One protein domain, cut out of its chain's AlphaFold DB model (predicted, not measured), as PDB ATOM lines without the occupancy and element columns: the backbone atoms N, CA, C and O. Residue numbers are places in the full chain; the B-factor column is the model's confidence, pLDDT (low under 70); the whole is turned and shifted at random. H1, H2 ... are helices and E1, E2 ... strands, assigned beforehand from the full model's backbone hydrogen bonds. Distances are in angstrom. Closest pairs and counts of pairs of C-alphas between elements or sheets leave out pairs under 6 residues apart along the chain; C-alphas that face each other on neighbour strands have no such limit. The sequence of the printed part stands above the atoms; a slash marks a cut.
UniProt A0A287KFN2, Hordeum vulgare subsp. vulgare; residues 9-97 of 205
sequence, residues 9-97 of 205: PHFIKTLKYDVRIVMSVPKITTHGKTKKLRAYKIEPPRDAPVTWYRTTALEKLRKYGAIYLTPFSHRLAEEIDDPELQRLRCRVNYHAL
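This is residues 9 to 97 of the 205 residues of a protein of Hordeum vulgare subsp. vulgare (UniProt A0A287KFN2). A small parallel sheet, E3 and E4, has helix H2 packed along it, and from there the model opens into a loose frame: the hairpin E1 and E2 makes one far end, and H1 and H3 meet at another corner. Long links, residues 15 to 26 and 70 to 82, make much of the frame. The printed part has 89 residues, in the order H1, E1, E2, E3, H2, E4, H3, class mixed, helices and strands. It is loose, with a radius of gyration of the C-alphas of 15.2 A, and spans 45 by 30 by 20 A.

E3 is residues 40 to 42 and E4 residues 67 to 69, each 6.4 A long. H2, residues 50 to 64, is 20.3 A long, from C-alpha 50 at (-41.203, 40.431, -16.372). E1, residues 27 to 30, is 9.7 A long, and E2, residues 33 to 36, 9.9 A. H1, residues 9 to 14, is 8.6 A long and begins at (-44.874, 66.758, -9.718). H3, residues 83 to 96, is 18.0 A long and ends at (-37.962, 61.429, -13.944).

E3 and E4 are parallel at 31 degrees, with N 68 and O 40 2.8 A apart. E3, H2 and E4 form a strand-helix-strand unit, two parallel strands with a helix between, with a right-handed crossover. The closest C-alphas of H2 and E4, Leu 61 and Ile 67, are 5.7 A apart. The hairpin E1 and E2 is antiparallel at 148 degrees, with N 35 and O 28 2.9 A apart; E2 and E3 are apart. H3 touches H1 with residues 95 to 96 alone, closest C-alphas Phe 11 and Ala 96 at 4.6 A, opposite ways at a steep tilt of 36 degrees, only just past shallow. H2 and H3 are apart. In H1 and H3 every O i to N i+4 pair is within hydrogen-bond range, in H2 9 of 11.

The C-alphas farthest apart, Gly 32 and Glu 79, are 46.8 A apart. The printed part has no cut. The links H1 to E1 and E4 to H3 are long. The pLDDT is under 70 at residues 29 to 33 and residue 74.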
ATOM      1  N   PRO A   9     -44.305  66.104  -8.538       94.88
ATOM      2  CA  PRO A   9     -44.874  66.758  -9.718       94.88
ATOM      3  C   PRO A   9     -44.033  66.571 -10.985       94.88
ATOM      4  O   PRO A   9     -44.584  66.196 -12.026       94.88
ATOM      5  N   HIS A  10     -42.714  66.770 -10.899       95.81
ATOM      6  CA  HIS A  10     -41.794  66.536 -12.016       95.81
ATOM      7  C   HIS A  10     -41.820  65.077 -12.478       95.81
ATOM      8  O   HIS A  10     -41.931  64.812 -13.677       95.81
ATOM      9  N   PHE A  11     -41.805  64.130 -11.538       96.00
ATOM     10  CA  PHE A  11     -41.871  62.699 -11.834       96.00
ATOM     11  C   PHE A  11     -43.131  62.326 -12.634       96.00
ATOM     12  O   PHE A  11     -43.040  61.678 -13.679       96.00
ATOM     13  N   ILE A  12     -44.307  62.782 -12.184       96.06
ATOM     14  CA  ILE A  12     -45.590  62.531 -12.865       96.06
ATOM     15  C   ILE A  12     -45.605  63.194 -14.247       96.06
ATOM     16  O   ILE A  12     -46.025  62.575 -15.224       96.06
ATOM     17  N   LYS A  13     -45.137  64.444 -14.344       96.44
ATOM     18  CA  LYS A  13     -45.101  65.197 -15.603       96.44
ATOM     19  C   LYS A  13     -44.176  64.546 -16.632       96.44
ATOM     20  O   LYS A  13     -44.543  64.478 -17.803       96.44
ATOM     21  N   THR A  14     -43.006  64.075 -16.205       96.88
ATOM     22  CA  THR A  14     -41.987  63.478 -17.083       96.88
ATOM     23  C   THR A  14     -42.467  62.164 -17.691       96.88
ATOM     24  O   THR A  14     -42.243  61.923 -18.872       96.88
ATOM     25  N   LEU A  15     -43.182  61.346 -16.915       97.06
ATOM     26  CA  LEU A  15     -43.631  60.015 -17.338       97.06
ATOM     27  C   LEU A  15     -45.052  59.994 -17.914       97.06
ATOM     28  O   LEU A  15     -45.576  58.921 -18.201       97.06
ATOM     29  N   LYS A  16     -45.692  61.155 -18.099       96.19
ATOM     30  CA  LYS A  16     -47.116  61.254 -18.467       96.19
ATOM     31  C   LYS A  16     -47.498  60.529 -19.767       96.19
ATOM     32  O   LYS A  16     -48.655  60.151 -19.917       96.19
ATOM     33  N   TYR A  17     -46.553  60.374 -20.698       95.06
ATOM     34  CA  TYR A  17     -46.750  59.665 -21.969       95.06
ATOM     35  C   TYR A  17     -46.303  58.200 -21.920       95.06
ATOM     36  O   TYR A  17     -46.649  57.439 -22.816       95.06
ATOM     37  N   ASP A  18     -45.554  57.808 -20.889       94.75
ATOM     38  CA  ASP A  18     -45.053  56.445 -20.722       94.75
ATOM     39  C   ASP A  18     -46.023  55.609 -19.879       94.75
ATOM     40  O   ASP A  18     -46.397  54.496 -20.242       94.75
ATOM     41  N   VAL A  19     -46.453  56.157 -18.739       94.44
ATOM     42  CA  VAL A  19     -47.334  55.481 -17.784       94.44
ATOM     43  C   VAL A  19     -48.276  56.471 -17.106       94.44
ATOM     44  O   VAL A  19     -47.907  57.586 -16.737       94.44
ATOM     45  N   ARG A  20     -49.520  56.046 -16.871       94.12
ATOM     46  CA  ARG A  20     -50.488  56.853 -16.123       94.12
ATOM     47  C   ARG A  20     -50.227  56.733 -14.624       94.12
ATOM     48  O   ARG A  20     -50.540  55.712 -14.014       94.12
ATOM     49  N   ILE A  21     -49.721  57.802 -14.022       94.00
ATOM     50  CA  ILE A  21     -49.440  57.864 -12.584       94.00
ATOM     51  C   ILE A  21     -50.546  58.653 -11.882       94.00
ATOM     52  O   ILE A  21     -50.892  59.761 -12.288       94.00
ATOM     53  N   VAL A  22     -51.097  58.082 -10.811       91.06
ATOM     54  CA  VAL A  22     -52.127  58.710  -9.973       91.06
ATOM     55  C   VAL A  22     -51.668  58.752  -8.517       91.06
ATOM     56  O   VAL A  22     -51.016  57.827  -8.040       91.06
ATOM     57  N   MET A  23     -52.016  59.817  -7.789       88.38
ATOM     58  CA  MET A  23     -51.610  59.976  -6.380       88.38
ATOM     59  C   MET A  23     -52.441  59.139  -5.400       88.38
ATOM     60  O   MET A  23     -52.044  58.960  -4.250       88.38
ATOM     61  N   SER A  24     -53.600  58.654  -5.838       86.50
ATOM     62  CA  SER A  24     -54.498  57.822  -5.047       86.50
ATOM     63  C   SER A  24     -55.259  56.864  -5.949       86.50
ATOM     64  O   SER A  24     -55.615  57.223  -7.073       86.50
ATOM     65  N   VAL A  25     -55.563  55.676  -5.430       84.06
ATOM     66  CA  VAL A  25     -56.435  54.714  -6.109       84.06
ATOM     67  C   VAL A  25     -57.810  55.357  -6.351       84.06
ATOM     68  O   VAL A  25     -58.347  55.981  -5.426       84.06
ATOM     69  N   PRO A  26     -58.388  55.238  -7.562       80.69
ATOM     70  CA  PRO A  26     -59.699  55.799  -7.865       80.69
ATOM     71  C   PRO A  26     -60.775  55.299  -6.897       80.69
ATOM     72  O   PRO A  26     -60.804  54.128  -6.513       80.69
ATOM     73  N   LYS A  27     -61.688  56.194  -6.514       81.38
ATOM     74  CA  LYS A  27     -62.908  55.807  -5.802       81.38
ATOM     75  C   LYS A  27     -63.897  55.266  -6.832       81.38
ATOM     76  O   LYS A  27     -64.109  55.907  -7.857       81.38
ATOM     77  N   ILE A  28     -64.484  54.103  -6.565       74.12
ATOM     78  CA  ILE A  28     -65.502  53.523  -7.443       74.12
ATOM     79  C   ILE A  28     -66.866  53.911  -6.875       74.12
ATOM     80  O   ILE A  28     -67.171  53.607  -5.717       74.12
ATOM     81  N   THR A  29     -67.668  54.598  -7.684       67.62
ATOM     82  CA  THR A  29     -69.042  54.971  -7.341       67.62
ATOM     83  C   THR A  29     -69.987  54.017  -8.055       67.62
ATOM     84  O   THR A  29     -70.111  54.063  -9.274       67.62
ATOM     85  N   THR A  30     -70.652  53.146  -7.303       66.69
ATOM     86  CA  THR A  30     -71.703  52.261  -7.822       66.69
ATOM     87  C   THR A  30     -72.999  52.547  -7.074       66.69
ATOM     88  O   THR A  30     -73.037  52.520  -5.845       66.69
ATOM     89  N   HIS A  31     -74.059  52.871  -7.825       66.62
ATOM     90  CA  HIS A  31     -75.409  53.152  -7.308       66.62
ATOM     91  C   HIS A  31     -75.423  54.214  -6.187       66.62
ATOM     92  O   HIS A  31     -75.960  53.991  -5.104       66.62
ATOM     93  N   GLY A  32     -74.746  55.350  -6.400       68.69
ATOM     94  CA  GLY A  32     -74.690  56.456  -5.431       68.69
ATOM     95  C   GLY A  32     -73.840  56.195  -4.177       68.69
ATOM     96  O   GLY A  32     -73.612  57.114  -3.393       68.69
ATOM     97  N   LYS A  33     -73.307  54.978  -3.986       63.94
ATOM     98  CA  LYS A  33     -72.414  54.641  -2.870       63.94
ATOM     99  C   LYS A  33     -70.961  54.652  -3.340       63.94
ATOM    100  O   LYS A  33     -70.554  53.878  -4.204       63.94
ATOM    101  N   THR A  34     -70.161  55.526  -2.738       70.88
ATOM    102  CA  THR A  34     -68.720  55.603  -2.999       70.88
ATOM    103  C   THR A  34     -67.996  54.547  -2.167       70.88
ATOM    104  O   THR A  34     -67.958  54.650  -0.940       70.88
ATOM    105  N   LYS A  35     -67.391  53.540  -2.805       72.12
ATOM    106  CA  LYS A  35     -66.537  52.556  -2.118       72.12
ATOM    107  C   LYS A  35     -65.063  52.849  -2.401       72.12
ATOM    108  O   LYS A  35     -64.649  53.037  -3.545       72.12
ATOM    109  N   LYS A  36     -64.247  52.877  -1.338       71.00
ATOM    110  CA  LYS A  36     -62.783  52.898  -1.465       71.00
ATOM    111  C   LYS A  36     -62.328  51.514  -1.926       71.00
ATOM    112  O   LYS A  36     -62.533  50.539  -1.202       71.00
ATOM    113  N   LEU A  37     -61.717  51.433  -3.106       79.50
ATOM    114  CA  LEU A  37     -61.102  50.201  -3.586       79.50
ATOM    115  C   LEU A  37     -59.931  49.841  -2.661       79.50
ATOM    116  O   LEU A  37     -59.003  50.634  -2.492       79.50
ATOM    117  N   ARG A  38     -59.991  48.670  -2.019       82.38
ATOM    118  CA  ARG A  38     -58.886  48.158  -1.202       82.38
ATOM    119  C   ARG A  38     -57.939  47.378  -2.103       82.38
ATOM    120  O   ARG A  38     -58.360  46.419  -2.740       82.38
ATOM    121  N   ALA A  39     -56.679  47.795  -2.149       87.88
ATOM    122  CA  ALA A  39     -55.660  47.098  -2.917       87.88
ATOM    123  C   ALA A  39     -55.361  45.726  -2.291       87.88
ATOM    124  O   ALA A  39     -55.160  45.622  -1.080       87.88
ATOM    125  N   TYR A  40     -55.323  44.682  -3.118       92.19
ATOM    126  CA  TYR A  40     -54.961  43.337  -2.685       92.19
ATOM    127  C   TYR A  40     -53.441  43.216  -2.555       92.19
ATOM    128  O   TYR A  40     -52.706  43.463  -3.513       92.19
ATOM    129  N   LYS A  41     -52.958  42.867  -1.361       93.31
ATOM    130  CA  LYS A  41     -51.525  42.727  -1.084       93.31
ATOM    131  C   LYS A  41     -50.976  41.500  -1.813       93.31
ATOM    132  O   LYS A  41     -51.495  40.403  -1.621       93.31
ATOM    133  N   ILE A  42     -49.917  41.679  -2.599       93.62
ATOM    134  CA  ILE A  42     -49.163  40.577  -3.206       93.62
ATOM    135  C   ILE A  42     -47.669  40.766  -2.958       93.62
ATOM    136  O   ILE A  42     -47.174  41.896  -2.897       93.62
ATOM    137  N   GLU A  43     -46.958  39.651  -2.843       91.69
ATOM    138  CA  GLU A  43     -45.530  39.635  -2.545       91.69
ATOM    139  C   GLU A  43     -44.772  39.069  -3.747       91.69
ATOM    140  O   GLU A  43     -44.801  37.857  -3.969       91.69
ATOM    141  N   PRO A  44     -44.141  39.924  -4.575       91.00
ATOM    142  CA  PRO A  44     -43.354  39.438  -5.695       91.00
ATOM    143  C   PRO A  44     -42.161  38.617  -5.198       91.00
ATOM    144  O   PRO A  44     -41.604  38.950  -4.150       91.00
ATOM    145  N   PRO A  45     -41.716  37.593  -5.938       88.75
ATOM    146  CA  PRO A  45     -40.419  36.972  -5.705       88.75
ATOM    147  C   PRO A  45     -39.285  38.009  -5.717       88.75
ATOM    148  O   PRO A  45     -39.423  39.109  -6.262       88.75
ATOM    149  N   ARG A  46     -38.148  37.675  -5.101       83.56
ATOM    150  CA  ARG A  46     -36.933  38.481  -5.268       83.56
ATOM    151  C   ARG A  46     -36.474  38.378  -6.724       83.56
ATOM    152  O   ARG A  46     -36.481  37.280  -7.272       83.56
ATOM    153  N   ASP A  47     -36.108  39.510  -7.317       84.81
ATOM    154  CA  ASP A  47     -35.660  39.628  -8.707       84.81
ATOM    155  C   ASP A  47     -36.664  39.002  -9.698       84.81
ATOM    156  O   ASP A  47     -36.289  38.281 -10.622       84.81
ATOM    157  N   ALA A  48     -37.967  39.245  -9.488       89.38
ATOM    158  CA  ALA A  48     -39.015  38.608 -10.277       89.38
ATOM    159  C   ALA A  48     -38.904  38.984 -11.768       89.38
ATOM    160  O   ALA A  48     -38.723  40.163 -12.107       89.38
ATOM    161  N   PRO A  49     -39.056  38.004 -12.674       91.50
ATOM    162  CA  PRO A  49     -38.997  38.255 -14.103       91.50
ATOM    163  C   PRO A  49     -40.225  39.040 -14.572       91.50
ATOM    164  O   PRO A  49     -41.302  38.987 -13.971       91.50
ATOM    165  N   VAL A  50     -40.096  39.705 -15.721       92.31
ATOM    166  CA  VAL A  50     -41.203  40.431 -16.372       92.31
ATOM    167  C   VAL A  50     -42.429  39.530 -16.577       92.31
ATOM    168  O   VAL A  50     -43.569  39.979 -16.436       92.31
ATOM    169  N   THR A  51     -42.209  38.243 -16.857       93.44
ATOM    170  CA  THR A  51     -43.272  37.245 -17.035       93.44
ATOM    171  C   THR A  51     -44.171  37.128 -15.809       93.44
ATOM    172  O   THR A  51     -45.385  37.089 -15.977       93.44
ATOM    173  N   TRP A  52     -43.624  37.181 -14.591       93.88
ATOM    174  CA  TRP A  52     -44.402  37.116 -13.348       93.88
ATOM    175  C   TRP A  52     -45.392  38.283 -13.221       93.88
ATOM    176  O   TRP A  52     -46.537  38.109 -12.795       93.88
ATOM    177  N   TYR A  53     -44.984  39.480 -13.653       93.38
ATOM    178  CA  TYR A  53     -45.865  40.648 -13.683       93.38
ATOM    179  C   TYR A  53     -46.956  40.519 -14.751       93.38
ATOM    180  O   TYR A  53     -48.107  40.890 -14.506       93.38
ATOM    181  N   ARG A  54     -46.612  39.965 -15.920       93.94
ATOM    182  CA  ARG A  54     -47.553  39.738 -17.032       93.94
ATOM    183  C   ARG A  54     -48.531  38.584 -16.769       93.94
ATOM    184  O   ARG A  54     -49.585  38.557 -17.396       93.94
ATOM    185  N   THR A  55     -48.224  37.670 -15.847       95.56
ATOM    186  CA  THR A  55     -49.080  36.527 -15.493       95.56
ATOM    187  C   THR A  55     -49.707  36.698 -14.109       95.56
ATOM    188  O   THR A  55     -50.842  37.163 -14.000       95.56
ATOM    189  N   THR A  56     -48.975  36.376 -13.044       95.12
ATOM    190  CA  THR A  56     -49.471  36.316 -11.665       95.12
ATOM    191  C   THR A  56     -49.986  37.668 -11.181       95.12
ATOM    192  O   THR A  56     -51.099  37.751 -10.657       95.12
ATOM    193  N   ALA A  57     -49.215  38.744 -11.366       94.75
ATOM    194  CA  ALA A  57     -49.645  40.065 -10.905       94.75
ATOM    195  C   ALA A  57     -50.855  40.576 -11.704       94.75
ATOM    196  O   ALA A  57     -51.800  41.106 -11.115       94.75
ATOM    197  N   LEU A  58     -50.855  40.373 -13.026       95.94
ATOM    198  CA  LEU A  58     -51.955  40.777 -13.900       95.94
ATOM    199  C   LEU A  58     -53.260  40.033 -13.578       95.94
ATOM    200  O   LEU A  58     -54.324  40.652 -13.560       95.94
ATOM    201  N   GLU A  59     -53.195  38.736 -13.280       96.56
ATOM    202  CA  GLU A  59     -54.353  37.943 -12.854       96.56
ATOM    203  C   GLU A  59     -54.982  38.523 -11.577       96.56
ATOM    204  O   GLU A  59     -56.193  38.760 -11.521       96.56
ATOM    205  N   LYS A  60     -54.162  38.835 -10.562       95.12
ATOM    206  CA  LYS A  60     -54.658  39.452  -9.320       95.12
ATOM    207  C   LYS A  60     -55.179  40.869  -9.559       95.12
ATOM    208  O   LYS A  60     -56.209  41.229  -8.990       95.12
ATOM    209  N   LEU A  61     -54.540  41.647 -10.432       93.62
ATOM    210  CA  LEU A  61     -55.023  42.975 -10.812       93.62
ATOM    211  C   LEU A  61     -56.406  42.909 -11.471       93.62
ATOM    212  O   LEU A  61     -57.285  43.678 -11.093       93.62
ATOM    213  N   ARG A  62     -56.633  41.966 -12.391       94.38
ATOM    214  CA  ARG A  62     -57.944  41.758 -13.030       94.38
ATOM    215  C   ARG A  62     -59.014  41.318 -12.029       94.38
ATOM    216  O   ARG A  62     -60.143  41.786 -12.112       94.38
ATOM    217  N   LYS A  63     -58.657  40.458 -11.070       93.50
ATOM    218  CA  LYS A  63     -59.590  39.940 -10.057       93.50
ATOM    219  C   LYS A  63     -59.995  40.983  -9.008       93.50
ATOM    220  O   LYS A  63     -61.159  41.036  -8.625       93.50
ATOM    221  N   TYR A  64     -59.045  41.779  -8.515       91.06
ATOM    222  CA  TYR A  64     -59.261  42.692  -7.380       91.06
ATOM    223  C   TYR A  64     -59.330  44.174  -7.776       91.06
ATOM    224  O   TYR A  64     -59.636  45.019  -6.937       91.06
ATOM    225  N   GLY A  65     -59.027  44.518  -9.030       89.88
ATOM    226  CA  GLY A  65     -59.017  45.885  -9.563       89.88
ATOM    227  C   GLY A  65     -57.796  46.719  -9.159       89.88
ATOM    228  O   GLY A  65     -57.317  47.529  -9.947       89.88
ATOM    229  N   ALA A  66     -57.260  46.517  -7.952       91.56
ATOM    230  CA  ALA A  66     -56.016  47.129  -7.491       91.56
ATOM    231  C   ALA A  66     -55.180  46.134  -6.686       91.56
ATOM    232  O   ALA A  66     -55.712  45.357  -5.890       91.56
ATOM    233  N   ILE A  67     -53.860  46.207  -6.850       93.31
ATOM    234  CA  ILE A  67     -52.890  45.404  -6.100       93.31
ATOM    235  C   ILE A  67     -51.877  46.303  -5.396       93.31
ATOM    236  O   ILE A  67     -51.574  47.402  -5.859       93.31
ATOM    237  N   TYR A  68     -51.354  45.820  -4.277       91.88
ATOM    238  CA  TYR A  68     -50.278  46.452  -3.528       91.88
ATOM    239  C   TYR A  68     -49.075  45.509  -3.495       91.88
ATOM    240  O   TYR A  68     -49.134  44.445  -2.881       91.88
ATOM    241  N   LEU A  69     -48.004  45.897  -4.189       91.44
ATOM    242  CA  LEU A  69     -46.751  45.147  -4.263       91.44
ATOM    243  C   LEU A  69     -45.907  45.445  -3.023       91.44
ATOM    244  O   LEU A  69     -45.606  46.608  -2.759       91.44
ATOM    245  N   THR A  70     -45.506  44.421  -2.273       88.12
ATOM    246  CA  THR A  70     -44.697  44.622  -1.061       88.12
ATOM    247  C   THR A  70     -43.854  43.395  -0.693       88.12
ATOM    248  O   THR A  70     -44.250  42.268  -0.969       88.12
ATOM    249  N   PRO A  71     -42.710  43.581  -0.013       84.31
ATOM    250  CA  PRO A  71     -41.912  44.812   0.048       84.31
ATOM    251  C   PRO A  71     -41.459  45.308  -1.335       84.31
ATOM    252  O   PRO A  71     -41.496  44.561  -2.307       84.31
ATOM    253  N   PHE A  72     -41.068  46.582  -1.428       73.00
ATOM    254  CA  PHE A  72     -40.657  47.227  -2.688       73.00
ATOM    255  C   PHE A  72     -39.223  46.888  -3.131       73.00
ATOM    256  O   PHE A  72     -38.869  47.121  -4.284       73.00
ATOM    257  N   SER A  73     -38.389  46.360  -2.237       73.62
ATOM    258  CA  SER A  73     -36.973  46.091  -2.492       73.62
ATOM    259  C   SER A  73     -36.764  44.839  -3.352       73.62
ATOM    260  O   SER A  73     -37.344  43.791  -3.086       73.62
ATOM    261  N   HIS A  74     -35.904  44.954  -4.374       67.12
ATOM    262  CA  HIS A  74     -35.449  43.847  -5.233       67.12
ATOM    263  C   HIS A  74     -36.583  42.998  -5.830       67.12
ATOM    264  O   HIS A  74     -36.572  41.776  -5.717       67.12
ATOM    265  N   ARG A  75     -37.611  43.633  -6.411       80.44
ATOM    266  CA  ARG A  75     -38.774  42.913  -6.968       80.44
ATOM    267  C   ARG A  75     -38.750  42.712  -8.475       80.44
ATOM    268  O   ARG A  75     -39.419  41.806  -8.942       80.44
ATOM    269  N   LEU A  76     -37.975  43.503  -9.208       82.88
ATOM    270  CA  LEU A  76     -37.787  43.337 -10.647       82.88
ATOM    271  C   LEU A  76     -36.388  42.783 -10.906       82.88
ATOM    272  O   LEU A  76     -35.442  43.217 -10.249       82.88
ATOM    273  N   ALA A  77     -36.280  41.846 -11.846       84.62
ATOM    274  CA  ALA A  77     -35.007  41.296 -12.291       84.62
ATOM    275  C   ALA A  77     -33.992  42.396 -12.672       84.62
ATOM    276  O   ALA A  77     -34.358  43.447 -13.209       84.62
ATOM    277  N   GLU A  78     -32.711  42.153 -12.368       79.75
ATOM    278  CA  GLU A  78     -31.607  43.073 -12.684       79.75
ATOM    279  C   GLU A  78     -31.450  43.235 -14.200       79.75
ATOM    280  O   GLU A  78     -31.342  44.365 -14.674       79.75
ATOM    281  N   GLU A  79     -31.530  42.125 -14.933       82.06
ATOM    282  CA  GLU A  79     -31.495  42.070 -16.393       82.06
ATOM    283  C   GLU A  79     -32.922  42.036 -16.953       82.06
ATOM    284  O   GLU A  79     -33.761  41.237 -16.521       82.06
ATOM    285  N   ILE A  80     -33.210  42.937 -17.893       86.75
ATOM    286  CA  ILE A  80     -34.508  43.052 -18.561       86.75
ATOM    287  C   ILE A  80     -34.254  43.021 -20.064       86.75
ATOM    288  O   ILE A  80     -33.750  43.991 -20.624       86.75
ATOM    289  N   ASP A  81     -34.655  41.928 -20.710       89.19
ATOM    290  CA  ASP A  81     -34.410  41.721 -22.143       89.19
ATOM    291  C   ASP A  81     -35.300  42.594 -23.044       89.19
ATOM    292  O   ASP A  81     -35.012  42.778 -24.221       89.19
ATOM    293  N   ASP A  82     -36.398  43.130 -22.504       92.31
ATOM    294  CA  ASP A  82     -37.347  43.979 -23.228       92.31
ATOM    295  C   ASP A  82     -36.789  45.415 -23.357       92.31
ATOM    296  O   ASP A  82     -36.709  46.133 -22.347       92.31
ATOM    297  N   PRO A  83     -36.425  45.875 -24.574       93.62
ATOM    298  CA  PRO A  83     -35.776  47.172 -24.767       93.62
ATOM    299  C   PRO A  83     -36.647  48.351 -24.339       93.62
ATOM    300  O   PRO A  83     -36.130  49.365 -23.871       93.62
ATOM    301  N   GLU A  84     -37.969  48.225 -24.459       93.38
ATOM    302  CA  GLU A  84     -38.906  49.281 -24.080       93.38
ATOM    303  C   GLU A  84     -38.983  49.425 -22.560       93.38
ATOM    304  O   GLU A  84     -38.948  50.542 -22.030       93.38
ATOM    305  N   LEU A  85     -39.006  48.301 -21.837       93.31
ATOM    306  CA  LEU A  85     -38.949  48.316 -20.376       93.31
ATOM    307  C   LEU A  85     -37.601  48.829 -19.868       93.31
ATOM    308  O   LEU A  85     -37.567  49.606 -18.909       93.31
ATOM    309  N   GLN A  86     -36.503  48.456 -20.523       93.38
ATOM    310  CA  GLN A  86     -35.181  48.962 -20.170       93.38
ATOM    311  C   GLN A  86     -35.061  50.468 -20.452       93.38
ATOM    312  O   GLN A  86     -34.577  51.222 -19.602       93.38
ATOM    313  N   ARG A  87     -35.589  50.944 -21.587       94.12
ATOM    314  CA  ARG A  87     -35.687  52.376 -21.915       94.12
ATOM    315  C   ARG A  87     -36.480  53.138 -20.858       94.12
ATOM    316  O   ARG A  87     -36.030  54.188 -20.395       94.12
ATOM    317  N   LEU A  88     -37.627  52.602 -20.440       94.62
ATOM    318  CA  LEU A  88     -38.440  53.196 -19.381       94.62
ATOM    319  C   LEU A  88     -37.686  53.222 -18.046       94.62
ATOM    320  O   LEU A  88     -37.685  54.252 -17.374       94.62
ATOM    321  N   ARG A  89     -36.989  52.141 -17.677       92.81
ATOM    322  CA  ARG A  89     -36.161  52.084 -16.461       92.81
ATOM    323  C   ARG A  89     -35.077  53.160 -16.464       92.81
ATOM    324  O   ARG A  89     -34.913  53.857 -15.462       92.81
ATOM    325  N   CYS A  90     -34.374  53.334 -17.580       93.38
ATOM    326  CA  CYS A  90     -33.385  54.399 -17.736       93.38
ATOM    327  C   CYS A  90     -34.035  55.782 -17.625       93.38
ATOM    328  O   CYS A  90     -33.565  56.618 -16.854       93.38
ATOM    329  N   ARG A  91     -35.160  56.019 -18.311       95.75
ATOM    330  CA  ARG A  91     -35.882  57.297 -18.227       95.75
ATOM    331  C   ARG A  91     -36.319  57.621 -16.801       95.75
ATOM    332  O   ARG A  91     -36.156  58.755 -16.352       95.75
ATOM    333  N   VAL A  92     -36.844  56.633 -16.081       95.19
ATOM    334  CA  VAL A  92     -37.245  56.785 -14.681       95.19
ATOM    335  C   VAL A  92     -36.044  57.173 -13.822       95.19
ATOM    336  O   VAL A  92     -36.118  58.178 -13.123       95.19
ATOM    337  N   ASN A  93     -34.942  56.424 -13.901       93.25
ATOM    338  CA  ASN A  93     -33.781  56.626 -13.030       93.25
ATOM    339  C   ASN A  93     -32.988  57.905 -13.334       93.25
ATOM    340  O   ASN A  93     -32.503  58.533 -12.401       93.25
ATOM    341  N   TYR A  94     -32.855  58.291 -14.605       93.75
ATOM    342  CA  TYR A  94     -31.986  59.405 -15.003       93.75
ATOM    343  C   TYR A  94     -32.726  60.721 -15.260       93.75
ATOM    344  O   TYR A  94     -32.118  61.784 -15.158       93.75
ATOM    345  N   HIS A  95     -34.018  60.682 -15.599       94.62
ATOM    346  CA  HIS A  95     -34.757  61.889 -15.992       94.62
ATOM    347  C   HIS A  95     -35.941  62.203 -15.080       94.62
ATOM    348  O   HIS A  95     -36.129  63.363 -14.707       94.62
ATOM    349  N   ALA A  96     -36.749  61.199 -14.727       96.38
ATOM    350  CA  ALA A  96     -37.962  61.429 -13.944       96.38
ATOM    351  C   ALA A  96     -37.684  61.528 -12.440       96.38
ATOM    352  O   ALA A  96     -38.295  62.348 -11.753       96.38
ATOM    353  N   LEU A  97     -36.796  60.684 -11.913       94.75
ATOM    354  CA  LEU A  97     -36.476  60.645 -10.493       94.75
ATOM    355  C   LEU A  97     -35.495  61.770 -10.146       94.75
ATOM    356  O   LEU A  97     -34.290  61.633 -10.315       94.75
TER     357      LEU A  97